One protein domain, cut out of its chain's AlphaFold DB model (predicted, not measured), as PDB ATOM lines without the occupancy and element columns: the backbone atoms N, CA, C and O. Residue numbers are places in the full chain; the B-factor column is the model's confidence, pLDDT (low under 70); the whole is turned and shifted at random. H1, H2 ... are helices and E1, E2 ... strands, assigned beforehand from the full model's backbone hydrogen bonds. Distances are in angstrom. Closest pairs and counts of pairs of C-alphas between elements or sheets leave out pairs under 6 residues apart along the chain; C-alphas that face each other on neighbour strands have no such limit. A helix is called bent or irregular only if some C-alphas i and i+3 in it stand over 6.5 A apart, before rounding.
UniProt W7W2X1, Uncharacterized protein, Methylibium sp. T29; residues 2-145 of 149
ATOM      1  N   LEU A   2      35.474  74.516 164.662       96.12
ATOM      2  CA  LEU A   2      34.419  73.596 164.195       96.12
ATOM      3  C   LEU A   2      33.030  74.237 164.068       96.12
ATOM      4  O   LEU A   2      32.328  73.984 163.097       96.12
ATOM      5  N   TRP A   3      32.679  75.150 164.979       97.25
ATOM      6  CA  TRP A   3      31.456  75.951 164.867       97.25
ATOM      7  C   TRP A   3      31.348  76.730 163.551       97.25
ATOM      8  O   TRP A   3      30.283  76.775 162.950       97.25
ATOM      9  N   HIS A   4      32.454  77.314 163.077       97.62
ATOM     10  CA  HIS A   4      32.474  78.072 161.825       97.62
ATOM     11  C   HIS A   4      32.380  77.150 160.609       97.62
ATOM     12  O   HIS A   4      31.683  77.498 159.664       97.62
ATOM     13  N   VAL A   5      33.005  75.965 160.657       97.56
ATOM     14  CA  VAL A   5      32.852  74.948 159.600       97.56
ATOM     15  C   VAL A   5      31.388  74.524 159.487       97.56
ATOM     16  O   VAL A   5      30.817  74.580 158.401       97.56
ATOM     17  N   ALA A   6      30.756  74.175 160.612       97.25
ATOM     18  CA  ALA A   6      29.347  73.793 160.638       97.25
ATOM     19  C   ALA A   6      28.441  74.933 160.144       97.25
ATOM     20  O   ALA A   6      27.602  74.718 159.273       97.25
ATOM     21  N   LYS A   7      28.678  76.166 160.611       96.50
ATOM     22  CA  LYS A   7      27.936  77.354 160.175       96.50
ATOM     23  C   LYS A   7      28.067  77.609 158.675       96.50
ATOM     24  O   LYS A   7      27.078  77.928 158.019       96.50
ATOM     25  N   GLY A   8      29.280  77.501 158.135       96.19
ATOM     26  CA  GLY A   8      29.547  77.705 156.714       96.19
ATOM     27  C   GLY A   8      28.813  76.680 155.862       96.19
ATOM     28  O   GLY A   8      28.130  77.050 154.912       96.19
ATOM     29  N   TYR A   9      28.875  75.411 156.264       96.19
ATOM     30  CA  TYR A   9      28.158  74.329 155.595       96.19
ATOM     31  C   TYR A   9      26.643  74.572 155.578       96.19
ATOM     32  O   TYR A   9      26.035  74.542 154.514       96.19
ATOM     33  N   GLN A  10      26.052  74.911 156.730       94.81
ATOM     34  CA  GLN A  10      24.616  75.208 156.853       94.81
ATOM     35  C   GLN A  10      24.193  76.429 156.025       94.81
ATOM     36  O   GLN A  10      23.126  76.435 155.421       94.81
ATOM     37  N   THR A  11      25.037  77.465 155.982       94.00
ATOM     38  CA  THR A  11      24.764  78.681 155.201       94.00
ATOM     39  C   THR A  11      24.709  78.367 153.711       94.00
ATOM     40  O   THR A  11      23.842  78.878 153.015       94.00
ATOM     41  N   GLU A  12      25.620  77.525 153.216       93.69
ATOM     42  CA  GLU A  12      25.612  77.120 151.810       93.69
ATOM     43  C   GLU A  12      24.447  76.167 151.504       93.69
ATOM     44  O   GLU A  12      23.786  76.334 150.484       93.69
ATOM     45  N   ALA A  13      24.124  75.242 152.412       91.06
ATOM     46  CA  ALA A  13      22.985  74.335 152.270       91.06
ATOM     47  C   ALA A  13      21.638  75.057 152.158       91.06
ATOM     48  O   ALA A  13      20.813  74.729 151.303       91.06
ATOM     49  N   ALA A  14      21.451  76.113 152.956       89.12
ATOM     50  CA  ALA A  14      20.250  76.938 152.914       89.12
ATOM     51  C   ALA A  14      20.011  77.590 151.537       89.12
ATOM     52  O   ALA A  14      18.867  77.883 151.198       89.12
ATOM     53  N   THR A  15      21.055  77.781 150.719       85.56
ATOM     54  CA  THR A  15      20.913  78.342 149.361       85.56
ATOM     55  C   THR A  15      20.359  77.349 148.336       85.56
ATOM     56  O   THR A  15      19.838  77.778 147.312       85.56
ATOM     57  N   VAL A  16      20.443  76.040 148.604       79.31
ATOM     58  CA  VAL A  16      20.062  74.955 147.671       79.31
ATOM     59  C   VAL A  16      18.735  74.291 148.090       79.31
ATOM     60  O   VAL A  16      18.406  73.200 147.644       79.31
ATOM     61  N   THR A  17      17.956  74.940 148.966       68.06
ATOM     62  CA  THR A  17      16.690  74.406 149.516       68.06
ATOM     63  C   THR A  17      16.869  73.139 150.375       68.06
ATOM     64  O   THR A  17      15.893  72.491 150.735       68.06
ATOM     65  N   ASP A  18      18.094  72.828 150.814       66.31
ATOM     66  CA  ASP A  18      18.371  71.823 151.850       66.31
ATOM     67  C   ASP A  18      18.588  72.528 153.199       66.31
ATOM     68  O   ASP A  18      19.647  72.468 153.827       66.31
ATOM     69  N   ALA A  19      17.577  73.293 153.631       55.78
ATOM     70  CA  ALA A  19      17.645  74.161 154.813       55.78
ATOM     71  C   ALA A  19      17.935  73.402 156.128       55.78
ATOM     72  O   ALA A  19      18.241  74.015 157.150       55.78
ATOM     73  N   THR A  20      17.870  72.070 156.096       61.53
ATOM     74  CA  THR A  20      18.142  71.169 157.219       61.53
ATOM     75  C   THR A  20      19.503  70.470 157.146       61.53
ATOM     76  O   THR A  20      19.812  69.660 158.026       61.53
ATOM     77  N   ALA A  21      20.348  70.755 156.145       82.31
ATOM     78  CA  ALA A  21      21.622  70.056 156.008       82.31
ATOM     79  C   ALA A  21      22.632  70.491 157.083       82.31
ATOM     80  O   ALA A  21      23.308  71.520 157.004       82.31
ATOM     81  N   ALA A  22      22.761  69.660 158.112       93.25
ATOM     82  CA  ALA A  22      23.838  69.737 159.086       93.25
ATOM     83  C   ALA A  22      25.107  69.050 158.550       93.25
ATOM     84  O   ALA A  22      25.025  68.054 157.818       93.25
ATOM     85  N   LEU A  23      26.271  69.574 158.950       96.31
ATOM     86  CA  LEU A  23      27.594  69.119 158.525       96.31
ATOM     87  C   LEU A  23      27.779  67.635 158.877       96.31
ATOM     88  O   LEU A  23      27.730  67.284 160.056       96.31
ATOM     89  N   PRO A  24      28.029  66.754 157.899       96.12
ATOM     90  CA  PRO A  24      28.394  65.367 158.159       96.12
ATOM     91  C   PRO A  24      29.632  65.276 159.054       96.12
ATOM     92  O   PRO A  24      30.603  66.014 158.872       96.12
ATOM     93  N   LEU A  25      29.598  64.375 160.032       96.12
ATOM     94  CA  LEU A  25      30.611  64.243 161.077       96.12
ATOM     95  C   LEU A  25      32.025  64.073 160.500       96.12
ATOM     96  O   LEU A  25      32.971  64.673 160.996       96.12
ATOM     97  N   GLU A  26      32.162  63.298 159.431       95.12
ATOM     98  CA  GLU A  26      33.413  63.041 158.713       95.12
ATOM     99  C   GLU A  26      34.012  64.341 158.160       95.12
ATOM    100  O   GLU A  26      35.213  64.593 158.286       95.12
ATOM    101  N   LEU A  27      33.159  65.222 157.632       96.88
ATOM    102  CA  LEU A  27      33.572  66.505 157.072       96.88
ATOM    103  C   LEU A  27      33.995  67.513 158.147       96.88
ATOM    104  O   LEU A  27      34.733  68.448 157.839       96.88
ATOM    105  N   ALA A  28      33.618  67.313 159.414       97.38
ATOM    106  CA  ALA A  28      34.156  68.108 160.518       97.38
ATOM    107  C   ALA A  28      35.663  67.866 160.714       97.38
ATOM    108  O   ALA A  28      36.413  68.818 160.946       97.38
ATOM    109  N   PHE A  29      36.121  66.620 160.555       96.81
ATOM    110  CA  PHE A  29      37.548  66.278 160.618       96.81
ATOM    111  C   PHE A  29      38.310  66.828 159.416       96.81
ATOM    112  O   PHE A  29      39.371  67.430 159.581       96.81
ATOM    113  N   VAL A  30      37.740  66.687 158.216       96.69
ATOM    114  CA  VAL A  30      38.299  67.269 156.988       96.69
ATOM    115  C   VAL A  30      38.434  68.784 157.128       96.69
ATOM    116  O   VAL A  30      39.517  69.331 156.924       96.69
ATOM    117  N   GLY A  31      37.367  69.462 157.555       96.62
ATOM    118  CA  GLY A  31      37.365  70.906 157.754       96.62
ATOM    119  C   GLY A  31      38.400  71.363 158.781       96.62
ATOM    120  O   GLY A  31      39.116  72.334 158.546       96.62
ATOM    121  N   ALA A  32      38.550  70.639 159.893       96.69
ATOM    122  CA  ALA A  32      39.606  70.918 160.863       96.69
ATOM    123  C   ALA A  32      41.007  70.756 160.256       96.69
ATOM    124  O   ALA A  32      41.870  71.601 160.488       96.69
ATOM    125  N   SER A  33      41.228  69.717 159.449       95.94
ATOM    126  CA  SER A  33      42.530  69.463 158.831       95.94
ATOM    127  C   SER A  33      42.920  70.499 157.779       95.94
ATOM    128  O   SER A  33      44.096  70.850 157.689       95.94
ATOM    129  N   PHE A  34      41.961  71.016 157.007       96.00
ATOM    130  CA  PHE A  34      42.210  72.142 156.103       96.00
ATOM    131  C   PHE A  34      42.658  73.384 156.865       96.00
ATOM    132  O   PHE A  34      43.569  74.095 156.446       96.00
ATOM    133  N   VAL A  35      42.002  73.642 157.995       95.69
ATOM    134  CA  VAL A  35      42.101  74.937 158.649       95.69
ATOM    135  C   VAL A  35      43.193  74.983 159.703       95.69
ATOM    136  O   VAL A  35      43.771  76.034 159.892       95.69
ATOM    137  N   LEU A  36      43.536  73.909 160.408       92.00
ATOM    138  CA  LEU A  36      44.523  74.005 161.495       92.00
ATOM    139  C   LEU A  36      45.973  74.065 160.994       92.00
ATOM    140  O   LEU A  36      46.844  74.591 161.686       92.00
ATOM    141  N   ARG A  37      46.239  73.625 159.760       88.31
ATOM    142  CA  ARG A  37      47.575  73.670 159.161       88.31
ATOM    143  C   ARG A  37      47.780  74.963 158.369       88.31
ATOM    144  O   ARG A  37      47.185  75.143 157.313       88.31
ATOM    145  N   GLY A  38      48.679  75.831 158.838       84.06
ATOM    146  CA  GLY A  38      48.920  77.146 158.221       84.06
ATOM    147  C   GLY A  38      49.319  77.089 156.743       84.06
ATOM    148  O   GLY A  38      48.854  77.905 155.956       84.06
ATOM    149  N   GLN A  39      50.116  76.093 156.339       88.56
ATOM    150  CA  GLN A  39      50.463  75.897 154.925       88.56
ATOM    151  C   GLN A  39      49.223  75.604 154.074       88.56
ATOM    152  O   GLN A  39      49.045  76.224 153.036       88.56
ATOM    153  N   THR A  40      48.349  74.704 154.529       90.19
ATOM    154  CA  THR A  40      47.125  74.353 153.800       90.19
ATOM    155  C   THR A  40      46.158  75.534 153.741       90.19
ATOM    156  O   THR A  40      45.610  75.798 152.679       90.19
ATOM    157  N   ARG A  41      46.013  76.298 154.838       92.06
ATOM    158  CA  ARG A  41      45.193  77.523 154.863       92.06
ATOM    159  C   ARG A  41      45.593  78.527 153.786       92.06
ATOM    160  O   ARG A  41      44.724  79.073 153.122       92.06
ATOM    161  N   ARG A  42      46.896  78.766 153.611       91.81
ATOM    162  CA  ARG A  42      47.414  79.747 152.640       91.81
ATOM    163  C   ARG A  42      47.146  79.377 151.183       91.81
ATOM    164  O   ARG A  42      47.152  80.264 150.341       91.81
ATOM    165  N   HIS A  43      46.921  78.095 150.906       94.88
ATOM    166  CA  HIS A  43      46.620  77.585 149.568       94.88
ATOM    167  C   HIS A  43      45.127  77.362 149.336       94.88
ATOM    168  O   HIS A  43      44.755  76.858 148.284       94.88
ATOM    169  N   LEU A  44      44.253  77.706 150.290       94.81
ATOM    170  CA  LEU A  44      42.813  77.609 150.068       94.81
ATOM    171  C   LEU A  44      42.384  78.517 148.905       94.81
ATOM    172  O   LEU A  44      42.934  79.610 148.740       94.81
ATOM    173  N   PRO A  45      41.378  78.109 148.111       94.62
ATOM    174  CA  PRO A  45      40.840  78.979 147.082       94.62
ATOM    175  C   PRO A  45      40.302  80.282 147.674       94.62
ATOM    176  O   PRO A  45      39.706  80.302 148.748       94.62
ATOM    177  N   VAL A  46      40.417  81.368 146.911       91.12
ATOM    178  CA  VAL A  46      39.861  82.675 147.302       91.12
ATOM    179  C   VAL A  46      38.328  82.660 147.285       91.12
ATOM    180  O   VAL A  46      37.679  83.402 148.020       91.12
ATOM    181  N   THR A  47      37.721  81.819 146.439       92.81
ATOM    182  CA  THR A  47      36.263  81.755 146.279       92.81
ATOM    183  C   THR A  47      35.754  80.321 146.238       92.81
ATOM    184  O   THR A  47      36.438  79.410 145.783       92.81
ATOM    185  N   VAL A  48      34.497  80.133 146.646       92.25
ATOM    186  CA  VAL A  48      33.823  78.824 146.621       92.25
ATOM    187  C   VAL A  48      33.491  78.341 145.200       92.25
ATOM    188  O   VAL A  48      32.885  77.285 145.049       92.25
ATOM    189  N   ARG A  49      33.828  79.118 144.156       92.38
ATOM    190  CA  ARG A  49      33.621  78.740 142.747       92.38
ATOM    191  C   ARG A  49      34.661  77.736 142.261       92.38
ATOM    192  O   ARG A  49      34.348  76.928 141.396       92.38
ATOM    193  N   THR A  50      35.874  77.776 142.811       94.94
ATOM    194  CA  THR A  50      36.893  76.765 142.520       94.94
ATOM    195  C   THR A  50      36.416  75.434 143.078       94.94
ATOM    196  O   THR A  50      36.143  75.333 144.272       94.94
ATOM    197  N   SER A  51      36.282  74.413 142.234       94.50
ATOM    198  CA  SER A  51      35.818  73.104 142.695       94.50
ATOM    199  C   SER A  51      36.882  72.414 143.557       94.50
ATOM    200  O   SER A  51      38.083  72.628 143.369       94.50
ATOM    201  N   LEU A  52      36.452  71.554 144.485       94.81
ATOM    202  CA  LEU A  52      37.377  70.733 145.273       94.81
ATOM    203  C   LEU A  52      38.232  69.824 144.378       94.81
ATOM    204  O   LEU A  52      39.418  69.658 144.642       94.81
ATOM    205  N   ALA A  53      37.660  69.285 143.300       94.06
ATOM    206  CA  ALA A  53      38.384  68.443 142.352       94.06
ATOM    207  C   ALA A  53      39.526  69.206 141.661       94.06
ATOM    208  O   ALA A  53      40.655  68.722 141.652       94.06
ATOM    209  N   THR A  54      39.250  70.416 141.160       95.81
ATOM    210  CA  THR A  54      40.257  71.290 140.536       95.81
ATOM    211  C   THR A  54      41.361  71.637 141.531       95.81
ATOM    212  O   THR A  54      42.534  71.437 141.248       95.81
ATOM    213  N   TRP A  55      40.995  72.049 142.748       96.69
ATOM    214  CA  TRP A  55      41.985  72.387 143.772       96.69
ATOM    215  C   TRP A  55      42.887  71.200 144.134       96.69
ATOM    216  O   TRP A  55      44.084  71.368 144.326       96.69
ATOM    217  N   ILE A  56      42.340  69.984 144.207       95.44
ATOM    218  CA  ILE A  56      43.131  68.780 144.498       95.44
ATOM    219  C   ILE A  56      44.137  68.476 143.380       95.44
ATOM    220  O   ILE A  56      45.234  67.999 143.677       95.44
ATOM    221  N   GLN A  57      43.769  68.728 142.121       95.19
ATOM    222  CA  GLN A  57      44.665  68.559 140.975       95.19
ATOM    223  C   GLN A  57      45.822  69.563 141.025       95.19
ATOM    224  O   GLN A  57      46.969  69.170 140.821       95.19
ATOM    225  N   ASP A  58      45.528  70.815 141.375       96.06
ATOM    226  CA  ASP A  58      46.518  71.895 141.444       96.06
ATOM    227  C   ASP A  58      47.400  71.821 142.707       96.06
ATOM    228  O   ASP A  58      48.543  72.281 142.707       96.06
ATOM    229  N   HIS A  59      46.898  71.206 143.787       96.19
ATOM    230  CA  HIS A  59      47.542  71.162 145.106       96.19
ATOM    231  C   HIS A  59      47.673  69.730 145.677       96.19
ATOM    232  O   HIS A  59      47.131  69.412 146.748       96.19
ATOM    233  N   PRO A  60      48.410  68.819 145.005       95.25
ATOM    234  CA  PRO A  60      48.506  67.417 145.418       95.25
ATOM    235  C   PRO A  60      49.215  67.223 146.771       95.25
ATOM    236  O   PRO A  60      48.882  66.298 147.523       95.25
ATOM    237  N   LEU A  61      50.169  68.097 147.119       94.50
ATOM    238  CA  LEU A  61      50.879  68.045 148.402       94.50
ATOM    239  C   LEU A  61      49.967  68.461 149.561       94.50
ATOM    240  O   LEU A  61      49.946  67.809 150.608       94.50
ATOM    241  N   GLU A  62      49.181  69.518 149.374       95.75
ATOM    242  CA  GLU A  62      48.203  69.989 150.347       95.75
ATOM    243  C   GLU A  62      47.083  68.963 150.522       95.75
ATOM    244  O   GLU A  62      46.712  68.687 151.663       95.75
ATOM    245  N   ARG A  63      46.611  68.329 149.438       95.12
ATOM    246  CA  ARG A  63      45.672  67.195 149.498       95.12
ATOM    247  C   ARG A  63      46.210  66.072 150.389       95.12
ATOM    248  O   ARG A  63      45.522  65.649 151.315       95.12
ATOM    249  N   SER A  64      47.446  65.622 150.156       94.69
ATOM    250  CA  SER A  64      48.088  64.579 150.977       94.69
ATOM    251  C   SER A  64      48.217  65.000 152.446       94.69
ATOM    252  O   SER A  64      47.930  64.232 153.369       94.69
ATOM    253  N   ALA A  65      48.574  66.263 152.687       94.44
ATOM    254  CA  ALA A  65      48.676  66.796 154.035       94.44
ATOM    255  C   ALA A  65      47.325  66.881 154.757       94.44
ATOM    256  O   ALA A  65      47.275  66.615 155.959       94.44
ATOM    257  N   VAL A  66      46.245  67.225 154.051       95.31
ATOM    258  CA  VAL A  66      44.879  67.184 154.594       95.31
ATOM    259  C   VAL A  66      44.513  65.753 154.962       95.31
ATOM    260  O   VAL A  66      44.052  65.509 156.073       95.31
ATOM    261  N   ALA A  67      44.787  64.789 154.083       95.25
ATOM    262  CA  ALA A  67      44.477  63.388 154.350       95.25
ATOM    263  C   ALA A  67      45.177  62.872 155.617       95.25
ATOM    264  O   ALA A  67      44.548  62.300 156.510       95.25
ATOM    265  N   LYS A  68      46.479  63.154 155.743       95.00
ATOM    266  CA  LYS A  68      47.270  62.804 156.929       95.00
ATOM    267  C   LYS A  68      46.786  63.544 158.180       95.00
ATOM    268  O   LYS A  68      46.715  62.959 159.262       95.00
ATOM    269  N   GLY A  69      46.446  64.823 158.037       94.50
ATOM    270  CA  GLY A  69      45.986  65.669 159.133       94.50
ATOM    271  C   GLY A  69      44.660  65.203 159.731       94.50
ATOM    272  O   GLY A  69      44.522  65.245 160.949       94.50
ATOM    273  N   VAL A  70      43.740  64.651 158.933       95.50
ATOM    274  CA  VAL A  70      42.497  64.039 159.445       95.50
ATOM    275  C   VAL A  70      42.785  62.922 160.453       95.50
ATOM    276  O   VAL A  70      42.124  62.849 161.487       95.50
ATOM    277  N   GLY A  71      43.779  62.071 160.183       93.81
ATOM    278  CA  GLY A  71      44.186  61.008 161.106       93.81
ATOM    279  C   GLY A  71      44.819  61.554 162.387       93.81
ATOM    280  O   GLY A  71      44.427  61.166 163.485       93.81
ATOM    281  N   ILE A  72      45.755  62.495 162.243       94.88
ATOM    282  CA  ILE A  72      46.486  63.106 163.367       94.88
ATOM    283  C   ILE A  72      45.546  63.897 164.289       94.88
ATOM    284  O   ILE A  72      45.668  63.837 165.508       94.88
ATOM    285  N   LEU A  73      44.591  64.628 163.710       95.25
ATOM    286  CA  LEU A  73      43.654  65.499 164.421       95.25
ATOM    287  C   LEU A  73      42.372  64.773 164.859       95.25
ATOM    288  O   LEU A  73      41.391  65.432 165.185       95.25
ATOM    289  N   ARG A  74      42.325  63.435 164.810       95.38
ATOM    290  CA  ARG A  74      41.128  62.648 165.151       95.38
ATOM    291  C   ARG A  74      40.763  62.662 166.651       95.38
ATOM    292  O   ARG A  74      39.602  62.982 166.930       95.38
ATOM    293  N   PRO A  75      41.662  62.352 167.619       96.62
ATOM    294  CA  PRO A  75      41.504  62.888 168.987       96.62
ATOM    295  C   PRO A  75      41.558  64.423 168.873       96.62
ATOM    296  O   PRO A  75      41.746  64.904 167.788       96.62
ATOM    297  N   TYR A  76      41.438  65.288 169.856       96.44
ATOM    298  CA  TYR A  76      41.277  66.744 169.619       96.44
ATOM    299  C   TYR A  76      39.984  67.133 168.876       96.44
ATOM    300  O   TYR A  76      39.174  67.839 169.464       96.44
ATOM    301  N   VAL A  77      39.745  66.733 167.614       96.88
ATOM    302  CA  VAL A  77      38.485  67.055 166.915       96.88
ATOM    303  C   VAL A  77      37.317  66.326 167.568       96.88
ATOM    304  O   VAL A  77      36.288  66.958 167.797       96.88
ATOM    305  N   ARG A  78      37.467  65.046 167.940       96.50
ATOM    306  CA  ARG A  78      36.437  64.322 168.711       96.50
ATOM    307  C   ARG A  78      36.106  65.043 170.017       96.50
ATOM    308  O   ARG A  78      34.941  65.325 170.284       96.50
ATOM    309  N   GLU A  79      37.119  65.393 170.793       97.44
ATOM    310  CA  GLU A  79      36.978  66.085 172.071       97.44
ATOM    311  C   GLU A  79      36.366  67.473 171.880       97.44
ATOM    312  O   GLU A  79      35.476  67.858 172.632       97.44
ATOM    313  N   ALA A  80      36.768  68.211 170.844       96.62
ATOM    314  CA  ALA A  80      36.216  69.521 170.527       96.62
ATOM    315  C   ALA A  80      34.747  69.449 170.082       96.62
ATOM    316  O   ALA A  80      33.972  70.350 170.408       96.62
ATOM    317  N   LEU A  81      34.345  68.389 169.373       97.44
ATOM    318  CA  LEU A  81      32.945  68.133 169.028       97.44
ATOM    319  C   LEU A  81      32.116  67.850 170.284       97.44
ATOM    320  O   LEU A  81      31.105  68.516 170.499       97.44
ATOM    321  N   VAL A  82      32.578  66.938 171.148       96.94
ATOM    322  CA  VAL A  82      31.903  66.608 172.417       96.94
ATOM    323  C   VAL A  82      31.820  67.833 173.327       96.94
ATOM    324  O   VAL A  82      30.761  68.138 173.872       96.94
ATOM    325  N   PHE A  83      32.914  68.580 173.459       97.25
ATOM    326  CA  PHE A  83      32.959  69.810 174.241       97.25
ATOM    327  C   PHE A  83      31.997  70.859 173.681       97.25
ATOM    328  O   PHE A  83      31.242  71.468 174.439       97.25
ATOM    329  N   GLY A  84      32.003  71.060 172.362       96.62
ATOM    330  CA  GLY A  84      31.110  71.994 171.688       96.62
ATOM    331  C   GLY A  84      29.642  71.626 171.877       96.62
ATOM    332  O   GLY A  84      28.840  72.513 172.165       96.62
ATOM    333  N   ALA A  85      29.312  70.336 171.791       96.38
ATOM    334  CA  ALA A  85      27.970  69.824 172.044       96.38
ATOM    335  C   ALA A  85      27.534  70.056 173.496       96.38
ATOM    336  O   ALA A  85      26.498  70.666 173.754       96.38
ATOM    337  N   LYS A  86      28.378  69.668 174.460       96.81
ATOM    338  CA  LYS A  86      28.100  69.820 175.897       96.81
ATOM    339  C   LYS A  86      27.880  71.278 176.316       96.81
ATOM    340  O   LYS A  86      27.081  71.542 177.206       96.81
ATOM    341  N   HIS A  87      28.577  72.225 175.687       96.25
ATOM    342  CA  HIS A  87      28.500  73.651 176.029       96.25
ATOM    343  C   HIS A  87      27.577  74.456 175.103       96.25
ATOM    344  O   HIS A  87      27.729  75.682 175.019       96.25
ATOM    345  N   GLY A  88      26.679  73.788 174.369       95.62
ATOM    346  CA  GLY A  88      25.674  74.428 173.515       95.62
ATOM    347  C   GLY A  88      26.262  75.279 172.389       95.62
ATOM    348  O   GLY A  88      25.637  76.237 171.948       95.62
ATOM    349  N   ALA A  89      27.499  75.001 171.968       96.56
ATOM    350  CA  ALA A  89      28.082  75.605 170.775       96.56
ATOM    351  C   ALA A  89      27.686  74.823 169.521       96.56
ATOM    352  O   ALA A  89      27.428  75.415 168.480       96.56
ATOM    353  N   LEU A  90      27.644  73.501 169.618       97.19
ATOM    354  CA  LEU A  90      27.250  72.609 168.537       97.19
ATOM    355  C   LEU A  90      26.027  71.808 168.976       97.19
ATOM    356  O   LEU A  90      25.854  71.559 170.164       97.19
ATOM    357  N   SER A  91      25.231  71.345 168.023       96.06
ATOM    358  CA  SER A  91      24.315  70.222 168.233       96.06
ATOM    359  C   SER A  91      24.736  69.053 167.368       96.06
ATOM    360  O   SER A  91      25.294  69.219 166.281       96.06
ATOM    361  N   MET A  92      24.500  67.849 167.880       94.69
ATOM    362  CA  MET A  92      24.806  66.613 167.178       94.69
ATOM    363  C   MET A  92      23.561  65.737 167.146       94.69
ATOM    364  O   MET A  92      23.032  65.380 168.195       94.69
ATOM    365  N   VAL A  93      23.108  65.392 165.941       92.00
ATOM    366  CA  VAL A  93      21.987  64.472 165.711       92.00
ATOM    367  C   VAL A  93      22.478  63.381 164.768       92.00
ATOM    368  O   VAL A  93      22.812  63.640 163.610       92.00
ATOM    369  N   GLY A  94      22.594  62.155 165.282       90.50
ATOM    370  CA  GLY A  94      23.246  61.059 164.566       90.50
ATOM    371  C   GLY A  94      24.687  61.414 164.176       90.50
ATOM    372  O   GLY A  94      25.479  61.856 165.005       90.50
ATOM    373  N   ARG A  95      25.031  61.242 162.893       92.88
ATOM    374  CA  ARG A  95      26.350  61.594 162.328       92.88
ATOM    375  C   ARG A  95      26.385  62.996 161.716       92.88
ATOM    376  O   ARG A  95      27.124  63.231 160.764       92.88
ATOM    377  N   ARG A  96      25.575  63.925 162.220       95.19
ATOM    378  CA  ARG A  96      25.535  65.305 161.729       95.19
ATOM    379  C   ARG A  96      25.786  66.299 162.850       95.19
ATOM    380  O   ARG A  96      25.361  66.085 163.980       95.19
ATOM    381  N   VAL A  97      26.476  67.380 162.506       96.69
ATOM    382  CA  VAL A  97      26.920  68.450 163.395       96.69
ATOM    383  C   VAL A  97      26.344  69.770 162.889       96.69
ATOM    384  O   VAL A  97      26.555  70.157 161.741       96.69
ATOM    385  N   ALA A  98      25.631  70.482 163.745       96.50
ATOM    386  CA  ALA A  98      25.062  71.788 163.448       96.50
ATOM    387  C   ALA A  98      25.708  72.861 164.331       96.50
ATOM    388  O   ALA A  98      26.131  72.592 165.459       96.50
ATOM    389  N   SER A  99      25.822  74.080 163.802       96.31
ATOM    390  CA  SER A  99      26.208  75.237 164.607       96.31
ATOM    391  C   SER A  99      24.988  75.752 165.364       96.31
ATOM    392  O   SER A  99      23.937  75.963 164.763       96.31
ATOM    393  N   GLU A 100      25.120  75.959 166.676       95.38
ATOM    394  CA  GLU A 100      24.033  76.518 167.479       95.38
ATOM    395  C   GLU A 100      23.970  78.041 167.311       95.38
ATOM    396  O   GLU A 100      24.954  78.727 167.637       95.38
ATOM    397  N   PRO A 101      22.836  78.610 166.852       91.06
ATOM    398  CA  PRO A 101      22.687  80.056 166.692       91.06
ATOM    399  C   PRO A 101      22.865  80.815 168.012       91.06
ATOM    400  O   PRO A 101      23.482  81.882 168.035       91.06
ATOM    401  N   GLY A 102      22.409  80.233 169.129       93.00
ATOM    402  CA  GLY A 102      22.535  80.820 170.469       93.00
ATOM    403  C   GLY A 102      23.987  81.048 170.909       93.00
ATOM    404  O   GLY A 102      24.274  81.965 171.679       93.00
ATOM    405  N   ALA A 103      24.940  80.289 170.362       93.81
ATOM    406  CA  ALA A 103      26.357  80.449 170.671       93.81
ATOM    407  C   ALA A 103      27.050  81.567 169.874       93.81
ATOM    408  O   ALA A 103      28.167  81.956 170.230       93.81
ATOM    409  N   ALA A 104      26.409  82.116 168.834       93.88
ATOM    410  CA  ALA A 104      27.027  83.072 167.914       93.88
ATOM    411  C   ALA A 104      27.583  84.311 168.630       93.88
ATOM    412  O   ALA A 104      28.717  84.716 168.373       93.88
ATOM    413  N   LYS A 105      26.820  84.895 169.567       94.69
ATOM    414  CA  LYS A 105      27.240  86.096 170.310       94.69
ATOM    415  C   LYS A 105      28.509  85.840 171.127       94.69
ATOM    416  O   LYS A 105      29.454  86.621 171.043       94.69
ATOM    417  N   ARG A 106      28.553  84.728 171.870       95.06
ATOM    418  CA  ARG A 106      29.709  84.329 172.693       95.06
ATOM    419  C   ARG A 106      30.939  84.052 171.832       95.06
ATOM    420  O   ARG A 106      32.019  84.557 172.124       95.06
ATOM    421  N   ILE A 107      30.769  83.285 170.756       94.12
ATOM    422  CA  ILE A 107      31.864  82.895 169.861       94.12
ATOM    423  C   ILE A 107      32.447  84.117 169.143       94.12
ATOM    424  O   ILE A 107      33.663  84.297 169.131       94.12
ATOM    425  N   ASN A 108      31.597  84.994 168.609       93.44
ATOM    426  CA  ASN A 108      32.049  86.226 167.963       93.44
ATOM    427  C   ASN A 108      32.696  87.195 168.965       93.44
ATOM    428  O   ASN A 108      33.656  87.877 168.614       93.44
ATOM    429  N   GLY A 109      32.199  87.250 170.205       95.25
ATOM    430  CA  GLY A 109      32.814  88.021 171.287       95.25
ATOM    431  C   GLY A 109      34.244  87.564 171.580       95.25
ATOM    432  O   GLY A 109      35.156  88.388 171.579       95.25
ATOM    433  N   TYR A 110      34.450  86.252 171.725       93.81
ATOM    434  CA  TYR A 110      35.780  85.659 171.892       93.81
ATOM    435  C   TYR A 110      36.703  85.962 170.702       93.81
ATOM    436  O   TYR A 110      37.845  86.382 170.890       93.81
ATOM    437  N   LEU A 111      36.207  85.824 169.466       94.62
ATOM    438  CA  LEU A 111      37.012  86.087 168.268       94.62
ATOM    439  C   LEU A 111      37.503  87.529 168.166       94.62
ATOM    440  O   LEU A 111      38.626  87.745 167.721       94.62
ATOM    441  N   LYS A 112      36.704  88.514 168.589       94.19
ATOM    442  CA  LYS A 112      37.117  89.928 168.574       94.19
ATOM    443  C   LYS A 112      38.342  90.197 169.449       94.19
ATOM    444  O   LYS A 112      39.128  91.073 169.116       94.19
ATOM    445  N   GLN A 113      38.490  89.444 170.538       95.62
ATOM    446  CA  GLN A 113      39.603  89.558 171.487       95.62
ATOM    447  C   GLN A 113      40.760  88.602 171.157       95.62
ATOM    448  O   GLN A 113      41.788  88.611 171.828       95.62
ATOM    449  N   SER A 114      40.593  87.755 170.142       95.75
ATOM    450  CA  SER A 114      41.580  86.748 169.761       95.75
ATOM    451  C   SER A 114      42.648  87.311 168.820       95.75
ATOM    452  O   SER A 114      42.466  88.337 168.161       95.75
ATOM    453  N   SER A 115      43.766  86.590 168.708       96.12
ATOM    454  CA  SER A 115      44.854  86.936 167.790       96.12
ATOM    455  C   SER A 115      44.398  86.980 166.323       96.12
ATOM    456  O   SER A 115      43.348  86.450 165.944       96.12
ATOM    457  N   ALA A 116      45.201  87.619 165.468       93.75
ATOM    458  CA  ALA A 116      44.955  87.633 164.025       93.75
ATOM    459  C   ALA A 116      44.892  86.213 163.433       93.75
ATOM    460  O   ALA A 116      43.989  85.937 162.652       93.75
ATOM    461  N   ASP A 117      45.765  85.301 163.872       92.25
ATOM    462  CA  ASP A 117      45.781  83.911 163.392       92.25
ATOM    463  C   ASP A 117      44.506  83.140 163.775       92.25
ATOM    464  O   ASP A 117      43.934  82.437 162.946       92.25
ATOM    465  N   VAL A 118      43.981  83.327 164.993       94.25
ATOM    466  CA  VAL A 118      42.717  82.690 165.414       94.25
ATOM    467  C   VAL A 118      41.529  83.225 164.609       94.25
ATOM    468  O   VAL A 118      40.626  82.464 164.247       94.25
ATOM    469  N   ARG A 119      41.521  84.529 164.309       95.00
ATOM    470  CA  ARG A 119      40.491  85.153 163.467       95.00
ATOM    471  C   ARG A 119      40.572  84.672 162.018       95.00
ATOM    472  O   ARG A 119      39.529  84.341 161.457       95.00
ATOM    473  N   ASP A 120      41.775  84.575 161.453       93.75
ATOM    474  CA  ASP A 120      41.997  84.011 160.115       93.75
ATOM    475  C   ASP A 120      41.510  82.565 160.057       93.75
ATOM    476  O   ASP A 120      40.660  82.231 159.235       93.75
ATOM    477  N   CYS A 121      41.927  81.739 161.019       95.19
ATOM    478  CA  CYS A 121      41.429  80.384 161.181       95.19
ATOM    479  C   CYS A 121      39.890  80.373 161.120       95.19
ATOM    480  O   CYS A 121      39.315  79.671 160.288       95.19
ATOM    481  N   ALA A 122      39.201  81.159 161.955       95.69
ATOM    482  CA  ALA A 122      37.738  81.193 161.985       95.69
ATOM    483  C   ALA A 122      37.102  81.576 160.636       95.69
ATOM    484  O   ALA A 122      36.117  80.947 160.235       95.69
ATOM    485  N   GLY A 123      37.681  82.550 159.928       95.38
ATOM    486  CA  GLY A 123      37.270  82.931 158.576       95.38
ATOM    487  C   GLY A 123      37.441  81.788 157.575       95.38
ATOM    488  O   GLY A 123      36.483  81.420 156.892       95.38
ATOM    489  N   GLN A 124      38.615  81.151 157.562       96.81
ATOM    490  CA  GLN A 124      38.897  80.007 156.692       96.81
ATOM    491  C   GLN A 124      38.002  78.806 157.006       96.81
ATOM    492  O   GLN A 124      37.563  78.114 156.097       96.81
ATOM    493  N   ALA A 125      37.645  78.570 158.269       97.44
ATOM    494  CA  ALA A 125      36.682  77.526 158.613       97.44
ATOM    495  C   ALA A 125      35.288  77.798 158.059       97.44
ATOM    496  O   ALA A 125      34.644  76.867 157.579       97.44
ATOM    497  N   LEU A 126      34.829  79.051 158.105       97.19
ATOM    498  CA  LEU A 126      33.553  79.419 157.501       97.19
ATOM    499  C   LEU A 126      33.578  79.165 155.989       97.19
ATOM    500  O   LEU A 126      32.646  78.569 155.452       97.19
ATOM    501  N   PHE A 127      34.661  79.569 155.321       97.44
ATOM    502  CA  PHE A 127      34.876  79.299 153.902       97.44
ATOM    503  C   PHE A 127      34.885  77.795 153.595       97.44
ATOM    504  O   PHE A 127      34.103  77.337 152.766       97.44
ATOM    505  N   VAL A 128      35.707  77.016 154.302       97.44
ATOM    506  CA  VAL A 128      35.847  75.569 154.094       97.44
ATOM    507  C   VAL A 128      34.517  74.853 154.302       97.44
ATOM    508  O   VAL A 128      34.179  73.980 153.514       97.44
ATOM    509  N   GLY A 129      33.714  75.242 155.297       96.81
ATOM    510  CA  GLY A 129      32.375  74.680 155.487       96.81
ATOM    511  C   GLY A 129      31.489  74.834 154.249       96.81
ATOM    512  O   GLY A 129      30.911  73.858 153.771       96.81
ATOM    513  N   ARG A 130      31.436  76.047 153.686       96.25
ATOM    514  CA  ARG A 130      30.690  76.329 152.448       96.25
ATOM    515  C   ARG A 130      31.249  75.548 151.263       96.25
ATOM    516  O   ARG A 130      30.511  75.000 150.451       96.25
ATOM    517  N   TRP A 131      32.571  75.498 151.169       96.50
ATOM    518  CA  TRP A 131      33.270  74.850 150.072       96.50
ATOM    519  C   TRP A 131      33.074  73.329 150.068       96.50
ATOM    520  O   TRP A 131      32.795  72.750 149.022       96.50
ATOM    521  N   LEU A 132      33.104  72.690 151.243       95.62
ATOM    522  CA  LEU A 132      32.831  71.260 151.396       95.62
ATOM    523  C   LEU A 132      31.391  70.900 151.019       95.62
ATOM    524  O   LEU A 132      31.182  69.840 150.440       95.62
ATOM    525  N   HIS A 133      30.411  71.775 151.279       94.69
ATOM    526  CA  HIS A 133      29.037  71.567 150.810       94.69
ATOM    527  C   HIS A 133      28.963  71.496 149.276       94.69
ATOM    528  O   HIS A 133      28.289  70.635 148.717       94.69
ATOM    529  N   LYS A 134      29.696  72.370 148.572       92.69
ATOM    530  CA  LYS A 134      29.780  72.341 147.101       92.69
ATOM    531  C   LYS A 134      30.632  71.191 146.549       92.69
ATOM    532  O   LYS A 134      30.576  70.924 145.354       92.69
ATOM    533  N   GLY A 135      31.416  70.518 147.393       89.75
ATOM    534  CA  GLY A 135      32.310  69.422 147.007       89.75
ATOM    535  C   GLY A 135      31.605  68.112 146.633       89.75
ATOM    536  O   GLY A 135      32.280  67.163 146.238       89.75
ATOM    537  N   GLY A 136      30.275  68.049 146.747       88.94
ATOM    538  CA  GLY A 136      29.465  66.871 146.447       88.94
ATOM    539  C   GLY A 136      29.123  66.060 147.696       88.94
ATOM    540  O   GLY A 136      29.086  66.580 148.811       88.94
ATOM    541  N   THR A 137      28.843  64.766 147.514       91.75
ATOM    542  CA  THR A 137      28.492  63.898 148.646       91.75
ATOM    543  C   THR A 137      29.682  63.728 149.603       91.75
ATOM    544  O   THR A 137      30.835  63.756 149.158       91.75
ATOM    545  N   PRO A 138      29.451  63.491 150.908       92.62
ATOM    546  CA  PRO A 138      30.541  63.328 151.874       92.62
ATOM    547  C   PRO A 138      31.501  62.196 151.506       92.62
ATOM    548  O   PRO A 138      32.712  62.360 151.618       92.62
ATOM    549  N   SER A 139      30.983  61.079 150.991       91.75
ATOM    550  CA  SER A 139      31.789  59.964 150.486       91.75
ATOM    551  C   SER A 139      32.657  60.367 149.295       91.75
ATOM    552  O   SER A 139      33.828  60.005 149.253       91.75
ATOM    553  N   THR A 140      32.124  61.159 148.357       93.75
ATOM    554  CA  THR A 140      32.897  61.670 147.214       93.75
ATOM    555  C   THR A 140      34.020  62.591 147.685       93.75
ATOM    556  O   THR A 140      35.161  62.431 147.259       93.75
ATOM    557  N   VAL A 141      33.732  63.511 148.610       94.81
ATOM    558  CA  VAL A 141      34.732  64.424 149.190       94.81
ATOM    559  C   VAL A 141      35.856  63.651 149.883       94.81
ATOM    560  O   VAL A 141      37.033  63.915 149.637       94.81
ATOM    561  N   MET A 142      35.505  62.662 150.707       94.44
ATOM    562  CA  MET A 142      36.473  61.810 151.406       94.44
ATOM    563  C   MET A 142      37.338  61.010 150.423       94.44
ATOM    564  O   MET A 142      38.563  60.993 150.558       94.44
ATOM    565  N   ALA A 143      36.724  60.422 149.390       94.06
ATOM    566  CA  ALA A 143      37.426  59.670 148.352       94.06
ATOM    567  C   ALA A 143      38.401  60.554 147.556       94.06
ATOM    568  O   ALA A 143      39.564  60.187 147.381       94.06
ATOM    569  N   MET A 144      37.974  61.752 147.140       94.19
ATOM    570  CA  MET A 144      38.847  62.708 146.449       94.19
ATOM    571  C   MET A 144      40.055  63.087 147.311       94.19
ATOM    572  O   MET A 144      41.180  63.151 146.816       94.19
ATOM    573  N   LEU A 145      39.867  63.260 148.620       93.19
ATOM    574  CA  LEU A 145      40.955  63.561 149.552       93.19
ATOM    575  C   LEU A 145      41.812  62.341 149.915       93.19
ATOM    576  O   LEU A 145      42.859  62.514 150.526       93.19
TER     577      LEU A 145
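AT A GLANCE: This is residues 2 to 145 of the 149 residues of an uncharacterized protein of Methylibium sp. T29 (UniProt W7W2X1). Helices, mostly crossed, make a compact, rounded body packed round H2, with the long H8 beside it in the middle and H1 packed on H8. At one end of the longest axis lie H7 and the small hairpin E1 and E2, which packs on H1 and H6; H4 lies at the other. There are 144 residues printed, mostly helix, with nine named helices and two antiparallel strands in the order H1 to H6, E1, E2, H7 to H9. The radius of gyration of the C-alphas is 14.2 A and the spans are 39 by 35 by 28 A.

HOW THE PARTS SIT: Start at H1, residues 2 to 14, which touches H8, residues 116 to 134; the closest C-alphas, Val 5 and Gly 129, are 4.1 A apart. Next look at the hub, H2, residues 25 to 36, which touches six helices. Its residues 28 to 32 touch residues 2 to 6 of H1 at a steep tilt of 62 degrees, closest at the C-alphas of Val 5 and Gly 31, 6.3 A. H2 touches H8 at a steep tilt of 39 degrees, opposite ways, closest at the C-alphas of Val 35 and Ala 125, 6.0 A. Residues 62 to 66 of H5, residues 60 to 72, touch H3, residues 38 to 42, closest at the C-alphas of Thr 40 and Glu 62, 5.7 A. H4, residues 52 to 58, touches H9, residues 138 to 145, at a shallow tilt of 1 degree, closest at the C-alphas of Ala 53 and Met 144, 7.1 A. Residues 74 to 77 of H6, residues 74 to 86, touch H2, closest at the C-alphas of Phe 29 and Val 77, 6.4 A. E1, residues 90 to 93, and E2, residues 96 to 99, form an antiparallel hairpin, with N 98 and O 91 within hydrogen-bond range at 2.9 A. Residues 111 to 112 of H7, residues 101 to 113, touch residues 118 to 122 of H8 in a helical hairpin, closest at the C-alphas of Leu 111 and Arg 119, 6.0 A. Every O i to N i+4 pair is within hydrogen-bond range in H1, H3, H4, H8 and H9; H2 has 7 of 8, H5 and H6 each 8 of 9, and H7 6 of 9.

IN THESE COORDINATES: Find C-alpha 2 at (34.419, 73.596, 164.195), where H1 begins its 18.4 A. H2 measures 17.0 A, H5 18.6 A and H6 18.3 A. H7 measures 20.0 A and is irregular, with C-alphas 102 and 105 7.1 A apart. H8 runs 27.4 A from C-alpha 116 at (44.955, 87.633, 164.025), and H9 ends at C-alpha 145 at (40.955, 63.561, 149.552).

THE WHOLE: The C-alphas farthest apart, Asp 58 and Lys 86, are 39.1 A apart. The printed part has no cut and no long link. Confidence is under 70 at residues 17 to 20.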